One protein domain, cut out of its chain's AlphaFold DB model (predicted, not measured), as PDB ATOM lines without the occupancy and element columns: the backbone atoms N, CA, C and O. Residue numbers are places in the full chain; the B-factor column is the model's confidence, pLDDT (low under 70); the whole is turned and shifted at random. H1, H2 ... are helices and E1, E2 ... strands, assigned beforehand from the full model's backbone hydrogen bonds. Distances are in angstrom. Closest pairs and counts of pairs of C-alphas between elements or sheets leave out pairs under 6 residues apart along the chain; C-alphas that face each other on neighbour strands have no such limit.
ATOM      1  N   GLY A   8      46.313  -0.473 -38.309       68.25
ATOM      2  CA  GLY A   8      45.661  -1.506 -39.102       68.25
ATOM      3  C   GLY A   8      45.974  -2.877 -38.507       68.25
ATOM      4  O   GLY A   8      47.138  -3.289 -38.436       68.25
ATOM      5  N   VAL A   9      44.945  -3.579 -38.039       80.12
ATOM      6  CA  VAL A   9      45.096  -4.933 -37.510       80.12
ATOM      7  C   VAL A   9      45.434  -5.868 -38.667       80.12
ATOM      8  O   VAL A   9      44.644  -6.068 -39.587       80.12
ATOM      9  N   LYS A  10      46.628  -6.471 -38.629       87.56
ATOM     10  CA  LYS A  10      47.015  -7.504 -39.597       87.56
ATOM     11  C   LYS A  10      46.173  -8.758 -39.352       87.56
ATOM     12  O   LYS A  10      46.244  -9.351 -38.276       87.56
ATOM     13  N   LEU A  11      45.421  -9.190 -40.365       84.50
ATOM     14  CA  LEU A  11      44.526 -10.353 -40.278       84.50
ATOM     15  C   LEU A  11      45.257 -11.650 -39.908       84.50
ATOM     16  O   LEU A  11      44.734 -12.460 -39.149       84.50
ATOM     17  N   SER A  12      46.498 -11.814 -40.370       86.81
ATOM     18  CA  SER A  12      47.340 -12.962 -40.018       86.81
ATOM     19  C   SER A  12      47.646 -13.040 -38.518       86.81
ATOM     20  O   SER A  12      47.633 -14.125 -37.940       86.81
ATOM     21  N   GLU A  13      47.874 -11.901 -37.865       89.50
ATOM     22  CA  GLU A  13      48.139 -11.836 -36.425       89.50
ATOM     23  C   GLU A  13      46.853 -11.990 -35.610       89.50
ATOM     24  O   GLU A  13      46.843 -12.672 -34.582       89.50
ATOM     25  N   ALA A  14      45.740 -11.431 -36.092       88.56
ATOM     26  CA  ALA A  14      44.435 -11.616 -35.465       88.56
ATOM     27  C   ALA A  14      43.984 -13.087 -35.484       88.56
ATOM     28  O   ALA A  14      43.533 -13.598 -34.456       88.56
ATOM     29  N   SER A  15      44.178 -13.788 -36.608       89.69
ATOM     30  CA  SER A  15      43.843 -15.213 -36.755       89.69
ATOM     31  C   SER A  15      44.598 -16.080 -35.743       89.69
ATOM     32  O   SER A  15      43.995 -16.898 -35.052       89.69
ATOM     33  N   LYS A  16      45.909 -15.854 -35.573       90.31
ATOM     34  CA  LYS A  16      46.729 -16.596 -34.597       90.31
ATOM     35  C   LYS A  16      46.281 -16.352 -33.155       90.31
ATOM     36  O   LYS A  16      46.193 -17.296 -32.372       90.31
ATOM     37  N   LYS A  17      45.999 -15.094 -32.791       90.00
ATOM     38  CA  LYS A  17      45.555 -14.757 -31.429       90.00
ATOM     39  C   LYS A  17      44.194 -15.376 -31.106       90.00
ATOM     40  O   LYS A  17      44.026 -15.872 -29.995       90.00
ATOM     41  N   ARG A  18      43.269 -15.408 -32.075       87.12
ATOM     42  CA  ARG A  18      41.980 -16.105 -31.931       87.12
ATOM     43  C   ARG A  18      42.170 -17.606 -31.739       87.12
ATOM     44  O   ARG A  18      41.676 -18.140 -30.751       87.12
ATOM     45  N   GLY A  19      42.950 -18.256 -32.603       88.62
ATOM     46  CA  GLY A  19      43.179 -19.699 -32.495       88.62
ATOM     47  C   GLY A  19      43.807 -20.111 -31.157       88.62
ATOM     48  O   GLY A  19      43.420 -21.116 -30.570       88.62
ATOM     49  N   LYS A  20      44.707 -19.282 -30.604       90.06
ATOM     50  CA  LYS A  20      45.312 -19.533 -29.286       90.06
ATOM     51  C   LYS A  20      44.332 -19.376 -28.117       90.06
ATOM     52  O   LYS A  20      44.497 -20.057 -27.113       90.06
ATOM     53  N   LYS A  21      43.364 -18.460 -28.204       88.94
ATOM     54  CA  LYS A  21      42.430 -18.179 -27.100       88.94
ATOM     55  C   LYS A  21      41.303 -19.191 -26.997       88.94
ATOM     56  O   LYS A  21      40.958 -19.581 -25.892       88.94
ATOM     57  N   PHE A  22      40.766 -19.612 -28.132       87.19
ATOM     58  CA  PHE A  22      39.640 -20.541 -28.163       87.19
ATOM     59  C   PHE A  22      40.085 -22.000 -28.304       87.19
ATOM     60  O   PHE A  22      39.267 -22.901 -28.191       87.19
ATOM     61  N   THR A  23      41.385 -22.254 -28.511       90.75
ATOM     62  CA  THR A  23      41.915 -23.594 -28.834       90.75
ATOM     63  C   THR A  23      41.246 -24.168 -30.090       90.75
ATOM     64  O   THR A  23      41.076 -25.374 -30.248       90.75
ATOM     65  N   THR A  24      40.851 -23.281 -31.006       84.06
ATOM     66  CA  THR A  24      40.142 -23.615 -32.239       84.06
ATOM     67  C   THR A  24      40.987 -23.294 -33.463       84.06
ATOM     68  O   THR A  24      41.866 -22.427 -33.451       84.06
ATOM     69  N   GLY A  25      40.719 -24.009 -34.556       87.69
ATOM     70  CA  GLY A  25      41.278 -23.665 -35.855       87.69
ATOM     71  C   GLY A  25      40.742 -22.307 -36.306       87.69
ATOM     72  O   GLY A  25      39.532 -22.132 -36.439       87.69
ATOM     73  N   ALA A  26      41.645 -21.354 -36.541       88.56
ATOM     74  CA  ALA A  26      41.327 -20.062 -37.137       88.56
ATOM     75  C   ALA A  26      42.181 -19.869 -38.391       88.56
ATOM     76  O   ALA A  26      43.414 -19.959 -38.323       88.56
ATOM     77  N   SER A  27      41.540 -19.596 -39.523       89.12
ATOM     78  CA  SER A  27      42.220 -19.385 -40.800       89.12
ATOM     79  C   SER A  27      41.722 -18.121 -41.489       89.12
ATOM     80  O   SER A  27      40.580 -17.694 -41.328       89.12
ATOM     81  N   VAL A  28      42.614 -17.503 -42.265       88.69
ATOM     82  CA  VAL A  28      42.252 -16.386 -43.137       88.69
ATOM     83  C   VAL A  28      41.756 -16.975 -44.451       88.69
ATOM     84  O   VAL A  28      42.524 -17.615 -45.172       88.69
ATOM     85  N   VAL A  29      40.480 -16.767 -44.752       87.75
ATOM     86  CA  VAL A  29      39.817 -17.244 -45.966       87.75
ATOM     87  C   VAL A  29      39.487 -16.039 -46.837       87.75
ATOM     88  O   VAL A  29      39.058 -14.996 -46.347       87.75
ATOM     89  N   LYS A  30      39.698 -16.154 -48.148       87.94
ATOM     90  CA  LYS A  30      39.237 -15.138 -49.098       87.94
ATOM     91  C   LYS A  30      37.772 -15.411 -49.396       87.94
ATOM     92  O   LYS A  30      37.457 -16.420 -50.026       87.94
ATOM     93  N   GLY A  31      36.892 -14.547 -48.900       80.31
ATOM     94  CA  GLY A  31      35.468 -14.659 -49.183       80.31
ATOM     95  C   GLY A  31      35.169 -14.438 -50.674       80.31
ATOM     96  O   GLY A  31      35.975 -13.823 -51.379       80.31
ATOM     97  N   PRO A  32      33.993 -14.873 -51.160       75.88
ATOM     98  CA  PRO A  32      33.547 -14.639 -52.542       75.88
ATOM     99  C   PRO A  32      33.428 -13.145 -52.888       75.88
ATOM    100  O   PRO A  32      33.439 -12.773 -54.052       75.88
ATOM    101  N   THR A  33      33.367 -12.280 -51.877       72.00
ATOM    102  CA  THR A  33      33.342 -10.816 -51.987       72.00
ATOM    103  C   THR A  33      34.736 -10.172 -52.053       72.00
ATOM    104  O   THR A  33      34.873  -9.016 -51.661       72.00
ATOM    105  N   GLU A  34      35.786 -10.917 -52.427       74.31
ATOM    106  CA  GLU A  34      37.216 -10.508 -52.472       74.31
ATOM    107  C   GLU A  34      37.814  -9.972 -51.155       74.31
ATOM    108  O   GLU A  34      38.999  -9.648 -51.062       74.31
ATOM    109  N   LYS A  35      37.011  -9.899 -50.095       79.62
ATOM    110  CA  LYS A  35      37.425  -9.459 -48.768       79.62
ATOM    111  C   LYS A  35      38.000 -10.645 -48.005       79.62
ATOM    112  O   LYS A  35      37.370 -11.695 -47.893       79.62
ATOM    113  N   ASP A  36      39.187 -10.448 -47.444       84.88
ATOM    114  CA  ASP A  36      39.784 -11.403 -46.516       84.88
ATOM    115  C   ASP A  36      38.933 -11.482 -45.239       84.88
ATOM    116  O   ASP A  36      38.689 -10.467 -44.584       84.88
ATOM    117  N   GLN A  37      38.500 -12.679 -44.878       87.19
ATOM    118  CA  GLN A  37      37.708 -12.986 -43.693       87.19
ATOM    119  C   GLN A  37      38.503 -13.937 -42.792       87.19
ATOM    120  O   GLN A  37      39.426 -14.613 -43.249       87.19
ATOM    121  N   ILE A  38      38.182 -13.965 -41.500       89.12
ATOM    122  CA  ILE A  38      38.736 -14.963 -40.576       89.12
ATOM    123  C   ILE A  38      37.609 -15.919 -40.227       89.12
ATOM    124  O   ILE A  38      36.683 -15.527 -39.515       89.12
ATOM    125  N   ASP A  39      37.723 -17.153 -40.706       88.06
ATOM    126  CA  ASP A  39      36.834 -18.234 -40.311       88.06
ATOM    127  C   ASP A  39      37.391 -18.890 -39.053       88.06
ATOM    128  O   ASP A  39      38.574 -19.246 -38.975       88.06
ATOM    129  N   VAL A  40      36.529 -19.027 -38.049       87.19
ATOM    130  CA  VAL A  40      36.851 -19.732 -36.811       87.19
ATOM    131  C   VAL A  40      35.943 -20.942 -36.690       87.19
ATOM    132  O   VAL A  40      34.728 -20.846 -36.867       87.19
ATOM    133  N   GLN A  41      36.554 -22.090 -36.420       84.50
ATOM    134  CA  GLN A  41      35.848 -23.344 -36.216       84.50
ATOM    135  C   GLN A  41      35.265 -23.399 -34.798       84.50
ATOM    136  O   GLN A  41      36.010 -23.256 -33.832       84.50
ATOM    137  N   GLY A  42      33.965 -23.679 -34.674       86.56
ATOM    138  CA  GLY A  42      33.291 -23.885 -33.388       86.56
ATOM    139  C   GLY A  42      32.407 -22.713 -32.968       86.56
ATOM    140  O   GLY A  42      32.388 -21.662 -33.608       86.56
ATOM    141  N   ASP A  43      31.661 -22.911 -31.884       82.56
ATOM    142  CA  ASP A  43      30.792 -21.876 -31.333       82.56
ATOM    143  C   ASP A  43      31.588 -20.966 -30.391       82.56
ATOM    144  O   ASP A  43      31.925 -21.329 -29.266       82.56
ATOM    145  N   ILE A  44      31.955 -19.791 -30.898       84.19
ATOM    146  CA  ILE A  44      32.703 -18.775 -30.149       84.19
ATOM    147  C   ILE A  44      31.979 -17.427 -30.132       84.19
ATOM    148  O   ILE A  44      32.596 -16.407 -29.821       84.19
ATOM    149  N   ALA A  45      30.693 -17.401 -30.499       79.38
ATOM    150  CA  ALA A  45      29.952 -16.162 -30.732       79.38
ATOM    151  C   ALA A  45      29.970 -15.231 -29.508       79.38
ATOM    152  O   ALA A  45      30.185 -14.030 -29.650       79.38
ATOM    153  N   TYR A  46      29.844 -15.791 -28.305       80.00
ATOM    154  CA  TYR A  46      29.842 -15.021 -27.060       80.00
ATOM    155  C   TYR A  46      31.239 -14.545 -26.649       80.00
ATOM    156  O   TYR A  46      31.426 -13.385 -26.284       80.00
ATOM    157  N   GLY A  47      32.252 -15.403 -26.776       85.69
ATOM    158  CA  GLY A  47      33.616 -15.059 -26.371       85.69
ATOM    159  C   GLY A  47      34.318 -14.096 -27.331       85.69
ATOM    160  O   GLY A  47      35.309 -13.462 -26.962       85.69
ATOM    161  N   ILE A  48      33.841 -13.967 -28.573       86.44
ATOM    162  CA  ILE A  48      34.535 -13.173 -29.589       86.44
ATOM    163  C   ILE A  48      34.483 -11.676 -29.296       86.44
ATOM    164  O   ILE A  48      35.477 -10.989 -29.525       86.44
ATOM    165  N   VAL A  49      33.359 -11.176 -28.778       84.75
ATOM    166  CA  VAL A  49      33.174  -9.749 -28.491       84.75
ATOM    167  C   VAL A  49      34.104  -9.335 -27.356       84.75
ATOM    168  O   VAL A  49      34.905  -8.418 -27.530       84.75
ATOM    169  N   GLU A  50      34.087 -10.083 -26.250       87.38
ATOM    170  CA  GLU A  50      34.985  -9.879 -25.108       87.38
ATOM    171  C   GLU A  50      36.462 -10.000 -25.512       87.38
ATOM    172  O   GLU A  50      37.315  -9.201 -25.118       87.38
ATOM    173  N   PHE A  51      36.785 -10.970 -26.369       88.31
ATOM    174  CA  PHE A  51      38.146 -11.136 -26.856       88.31
ATOM    175  C   PHE A  51      38.629  -9.927 -27.665       88.31
ATOM    176  O   PHE A  51      39.787  -9.517 -27.505       88.31
ATOM    177  N   ILE A  52      37.798  -9.363 -28.549       86.88
ATOM    178  CA  ILE A  52      38.241  -8.242 -29.385       86.88
ATOM    179  C   ILE A  52      38.333  -6.957 -28.565       86.88
ATOM    180  O   ILE A  52      39.328  -6.249 -28.716       86.88
ATOM    181  N   THR A  53      37.386  -6.689 -27.662       85.50
ATOM    182  CA  THR A  53      37.450  -5.512 -26.776       85.50
ATOM    183  C   THR A  53      38.678  -5.561 -25.866       85.50
ATOM    184  O   THR A  53      39.368  -4.554 -25.714       85.50
ATOM    185  N   HIS A  54      39.034  -6.734 -25.335       86.19
ATOM    186  CA  HIS A  54      40.230  -6.891 -24.505       86.19
ATOM    187  C   HIS A  54      41.536  -6.842 -25.320       86.19
ATOM    188  O   HIS A  54      42.568  -6.367 -24.843       86.19
ATOM    189  N   THR A  55      41.550  -7.387 -26.538       86.88
ATOM    190  CA  THR A  55      42.791  -7.509 -27.328       86.88
ATOM    191  C   THR A  55      43.099  -6.250 -28.135       86.88
ATOM    192  O   THR A  55      44.272  -5.935 -28.359       86.88
ATOM    193  N   TRP A  56      42.062  -5.538 -28.566       85.88
ATOM    194  CA  TRP A  56      42.144  -4.288 -29.311       85.88
ATOM    195  C   TRP A  56      41.131  -3.290 -28.733       85.88
ATOM    196  O   TRP A  56      40.092  -3.046 -29.349       85.88
ATOM    197  N   PRO A  57      41.428  -2.694 -27.565       79.75
ATOM    198  CA  PRO A  57      40.526  -1.738 -26.920       79.75
ATOM    199  C   PRO A  57      40.218  -0.532 -27.818       79.75
ATOM    200  O   PRO A  57      39.104  -0.021 -27.805       79.75
ATOM    201  N   ASP A  58      41.162  -0.159 -28.687       78.12
ATOM    202  CA  ASP A  58      41.006   0.916 -29.673       78.12
ATOM    203  C   ASP A  58      39.868   0.651 -30.687       78.12
ATOM    204  O   ASP A  58      39.324   1.592 -31.260       78.12
ATOM    205  N   LEU A  59      39.489  -0.618 -30.905       67.88
ATOM    206  CA  LEU A  59      38.392  -1.013 -31.802       67.88
ATOM    207  C   LEU A  59      37.034  -1.117 -31.091       67.88
ATOM    208  O   LEU A  59      36.005  -1.138 -31.759       67.88
ATOM    209  N   GLY A  60      37.010  -1.186 -29.755       57.69
ATOM    210  CA  GLY A  60      35.796  -1.453 -28.971       57.69
ATOM    211  C   GLY A  60      34.722  -0.363 -29.050       57.69
ATOM    212  O   GLY A  60      33.563  -0.639 -28.761       57.69
ATOM    213  N   ASN A  61      35.086   0.847 -29.486       52.44
ATOM    214  CA  ASN A  61      34.162   1.980 -29.608       52.44
ATOM    215  C   ASN A  61      33.552   2.135 -31.011       52.44
ATOM    216  O   ASN A  61      32.723   3.021 -31.218       52.44
ATOM    217  N   GLN A  62      33.951   1.308 -31.984       52.66
ATOM    218  CA  GLN A  62      33.302   1.265 -33.291       52.66
ATOM    219  C   GLN A  62      32.270   0.136 -33.284       52.66
ATOM    220  O   GLN A  62      32.586  -1.015 -32.997       52.66
ATOM    221  N   SER A  63      31.014   0.495 -33.545       47.81
ATOM    222  CA  SER A  63      29.837  -0.371 -33.480       47.81
ATOM    223  C   SER A  63      30.058  -1.740 -34.139       47.81
ATOM    224  O   SER A  63      30.159  -1.845 -35.365       47.81
ATOM    225  N   TYR A  64      30.070  -2.800 -33.330       52.41
ATOM    226  CA  TYR A  64      29.896  -4.169 -33.806       52.41
ATOM    227  C   TYR A  64      28.468  -4.330 -34.325       52.41
ATOM    228  O   TYR A  64      27.538  -4.415 -33.534       52.41
ATOM    229  N   GLN A  65      28.272  -4.430 -35.642       45.91
ATOM    230  CA  GLN A  65      27.026  -4.982 -36.188       45.91
ATOM    231  C   GLN A  65      27.142  -6.513 -36.210       45.91
ATOM    232  O   GLN A  65      27.258  -7.139 -37.267       45.91
ATOM    233  N   GLY A  66      27.192  -7.107 -35.017       45.81
ATOM    234  CA  GLY A  66      26.725  -8.475 -34.820       45.81
ATOM    235  C   GLY A  66      25.209  -8.405 -34.684       45.81
ATOM    236  O   GLY A  66      24.703  -7.506 -34.021       45.81
ATOM    237  N   SER A  67      24.484  -9.279 -35.367       43.00
ATOM    238  CA  SER A  67      23.024  -9.341 -35.366       43.00
ATOM    239  C   SER A  67      22.455  -9.504 -33.946       43.00
ATOM    240  O   SER A  67      22.179 -10.614 -33.503       43.00
ATOM    241  N   GLU A  68      22.180  -8.397 -33.247       45.94
ATOM    242  CA  GLU A  68      21.325  -8.392 -32.044       45.94
ATOM    243  C   GLU A  68      19.955  -9.037 -32.324       45.94
ATOM    244  O   GLU A  68      19.329  -9.599 -31.430       45.94
ATOM    245  N   GLN A  69      19.520  -9.053 -33.589       38.25
ATOM    246  CA  GLN A  69      18.299  -9.732 -34.024       38.25
ATOM    247  C   GLN A  69      18.356 -11.265 -33.874       38.25
ATOM    248  O   GLN A  69      17.313 -11.885 -33.703       38.25
ATOM    249  N   GLU A  70      19.539 -11.893 -33.882       44.69
ATOM    250  CA  GLU A  70      19.667 -13.349 -33.687       44.69
ATOM    251  C   GLU A  70      19.722 -13.740 -32.199       44.69
ATOM    252  O   GLU A  70      19.339 -14.851 -31.825       44.69
ATOM    253  N   LEU A  71      20.140 -12.804 -31.340       48.19
ATOM    254  CA  LEU A  71      20.115 -12.945 -29.882       48.19
ATOM    255  C   LEU A  71      18.698 -12.769 -29.322       48.19
ATOM    256  O   LEU A  71      18.282 -13.581 -28.501       48.19
ATOM    257  N   ALA A  72      17.932 -11.784 -29.801       46.78
ATOM    258  CA  ALA A  72      16.557 -11.562 -29.343       46.78
ATOM    259  C   ALA A  72      15.605 -12.705 -29.754       46.78
ATOM    260  O   ALA A  72      14.829 -13.189 -28.935       46.78
ATOM    261  N   LEU A  73      15.721 -13.221 -30.985       47.09
ATOM    262  CA  LEU A  73      14.840 -14.293 -31.472       47.09
ATOM    263  C   LEU A  73      15.087 -15.645 -30.774       47.09
ATOM    264  O   LEU A  73      14.171 -16.456 -30.649       47.09
ATOM    265  N   ARG A  74      16.316 -15.894 -30.299       47.31
ATOM    266  CA  ARG A  74      16.628 -17.058 -29.453       47.31
ATOM    267  C   ARG A  74      16.133 -16.883 -28.020       47.31
ATOM    268  O   ARG A  74      15.912 -17.889 -27.351       47.31
ATOM    269  N   GLN A  75      15.961 -15.642 -27.558       52.12
ATOM    270  CA  GLN A  75      15.522 -15.375 -26.196       52.12
ATOM    271  C   GLN A  75      14.011 -15.560 -25.981       52.12
ATOM    272  O   GLN A  75      13.582 -16.037 -24.933       52.12
ATOM    273  N   ASP A  76      13.189 -15.287 -26.991       43.06
ATOM    274  CA  ASP A  76      11.732 -15.426 -26.853       43.06
ATOM    275  C   ASP A  76      11.238 -16.883 -26.937       43.06
ATOM    276  O   ASP A  76      10.156 -17.210 -26.449       43.06
ATOM    277  N   ALA A  77      12.045 -17.797 -27.490       45.41
ATOM    278  CA  ALA A  77      11.683 -19.208 -27.629       45.41
ATOM    279  C   ALA A  77      11.741 -20.008 -26.309       45.41
ATOM    280  O   ALA A  77      11.159 -21.088 -26.235       45.41
ATOM    281  N   TYR A  78      12.397 -19.501 -25.258       40.59
ATOM    282  CA  TYR A  78      12.540 -20.218 -23.980       40.59
ATOM    283  C   TYR A  78      11.501 -19.842 -22.913       40.59
ATOM    284  O   TYR A  78      11.607 -20.293 -21.772       40.59
ATOM    285  N   VAL A 168      31.527 -19.247 -37.671       51.56
ATOM    286  CA  VAL A 168      31.166 -17.853 -37.404       51.56
ATOM    287  C   VAL A 168      32.016 -16.964 -38.307       51.56
ATOM    288  O   VAL A 168      33.242 -16.926 -38.177       51.56
ATOM    289  N   ARG A 169      31.363 -16.256 -39.233       48.66
ATOM    290  CA  ARG A 169      32.016 -15.353 -40.189       48.66
ATOM    291  C   ARG A 169      32.118 -13.952 -39.602       48.66
ATOM    292  O   ARG A 169      31.114 -13.380 -39.188       48.66
ATOM    293  N   VAL A 170      33.317 -13.373 -39.612       51.06
ATOM    294  CA  VAL A 170      33.526 -11.960 -39.256       51.06
ATOM    295  C   VAL A 170      34.132 -11.222 -40.444       51.06
ATOM    296  O   VAL A 170      35.247 -11.523 -40.872       51.06
ATOM    297  N   ASP A 171      33.393 -10.245 -40.970       40.91
ATOM    298  CA  ASP A 171      33.792  -9.455 -42.135       40.91
ATOM    299  C   ASP A 171      34.882  -8.416 -41.829       40.91
ATOM    300  O   ASP A 171      34.839  -7.699 -40.829       40.91
ATOM    301  N   LYS A 172      35.786  -8.215 -42.800       42.38
ATOM    302  CA  LYS A 172      36.839  -7.176 -42.808       42.38
ATOM    303  C   LYS A 172      36.321  -5.744 -42.636       42.38
ATOM    304  O   LYS A 172      37.070  -4.874 -42.200       42.38
ATOM    305  N   LYS A 173      35.057  -5.479 -42.988       44.62
ATOM    306  CA  LYS A 173      34.453  -4.135 -42.913       44.62
ATOM    307  C   LYS A 173      34.418  -3.584 -41.482       44.62
ATOM    308  O   LYS A 173      34.529  -2.380 -41.314       44.62
ATOM    309  N   TYR A 174      34.388  -4.466 -40.482       44.16
ATOM    310  CA  TYR A 174      34.406  -4.106 -39.060       44.16
ATOM    311  C   TYR A 174      35.815  -3.912 -38.485       44.16
ATOM    312  O   TYR A 174      35.962  -3.533 -37.331       44.16
ATOM    313  N   LEU A 175      36.860  -4.183 -39.274       47.12
ATOM    314  CA  LEU A 175      38.255  -3.980 -38.869       47.12
ATOM    315  C   LEU A 175      38.911  -2.784 -39.574       47.12
ATOM    316  O   LEU A 175      39.953  -2.323 -39.121       47.12
ATOM    317  N   ASN A 176      38.307  -2.276 -40.657       36.41
ATOM    318  CA  ASN A 176      38.888  -1.240 -41.517       36.41
ATOM    319  C   ASN A 176      37.999   0.006 -41.723       36.41
ATOM    320  O   ASN A 176      38.305   0.818 -42.596       36.41
TER     321      ASN A 176
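What this domain is: This is residues 8 to 78 and 168 to 176 of the 262 residues of the protein "Density-regulated protein DRP1" of Artemisia annua (UniProt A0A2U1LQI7). A small sheet, antiparallel hairpin E1 and E2 with short E3 beside E2, has H1 along one face; residues 67 to 78, with H3, stick out. The 80 printed residues include H1, E1, E2, H2, H3 and E3 in order, mixed helices and strands. The whole is compact, radius of gyration of the C-alphas 13.2 A, spanning 39 by 27 by 26 A.

Where its parts are: E1 is residues 26 to 30, E2 36 to 41, E3 168 to 170. H1, residues 11 to 22, 16.6 A, begins at C-alpha (44.526, -10.353, -40.278). H2 is residues 45 to 55; H3, 68 to 76, ends at C-alpha (11.732, -15.426, -26.853).

How they stand to each other: In hairpin E1 and E2, N 29 and O 37 are within hydrogen-bond range, 2.8 A. E3 meets E2 only at a point. H1 is on the sheet, over E1; their closest C-alphas, Gly 19 and Ala 26, are 5.0 A apart. H2 and H1 are near each other. O i to N i+4 pairs within range: every one in H1, 5 of 7 in H2, 4 of 5 in H3.

The domain as a whole: Across the cut, C-alphas 78 and 168 are 23.1 A apart. H2 to H3 is a long link. Residues 8, 59 to 78 and 168 to 176 have pLDDT under 70.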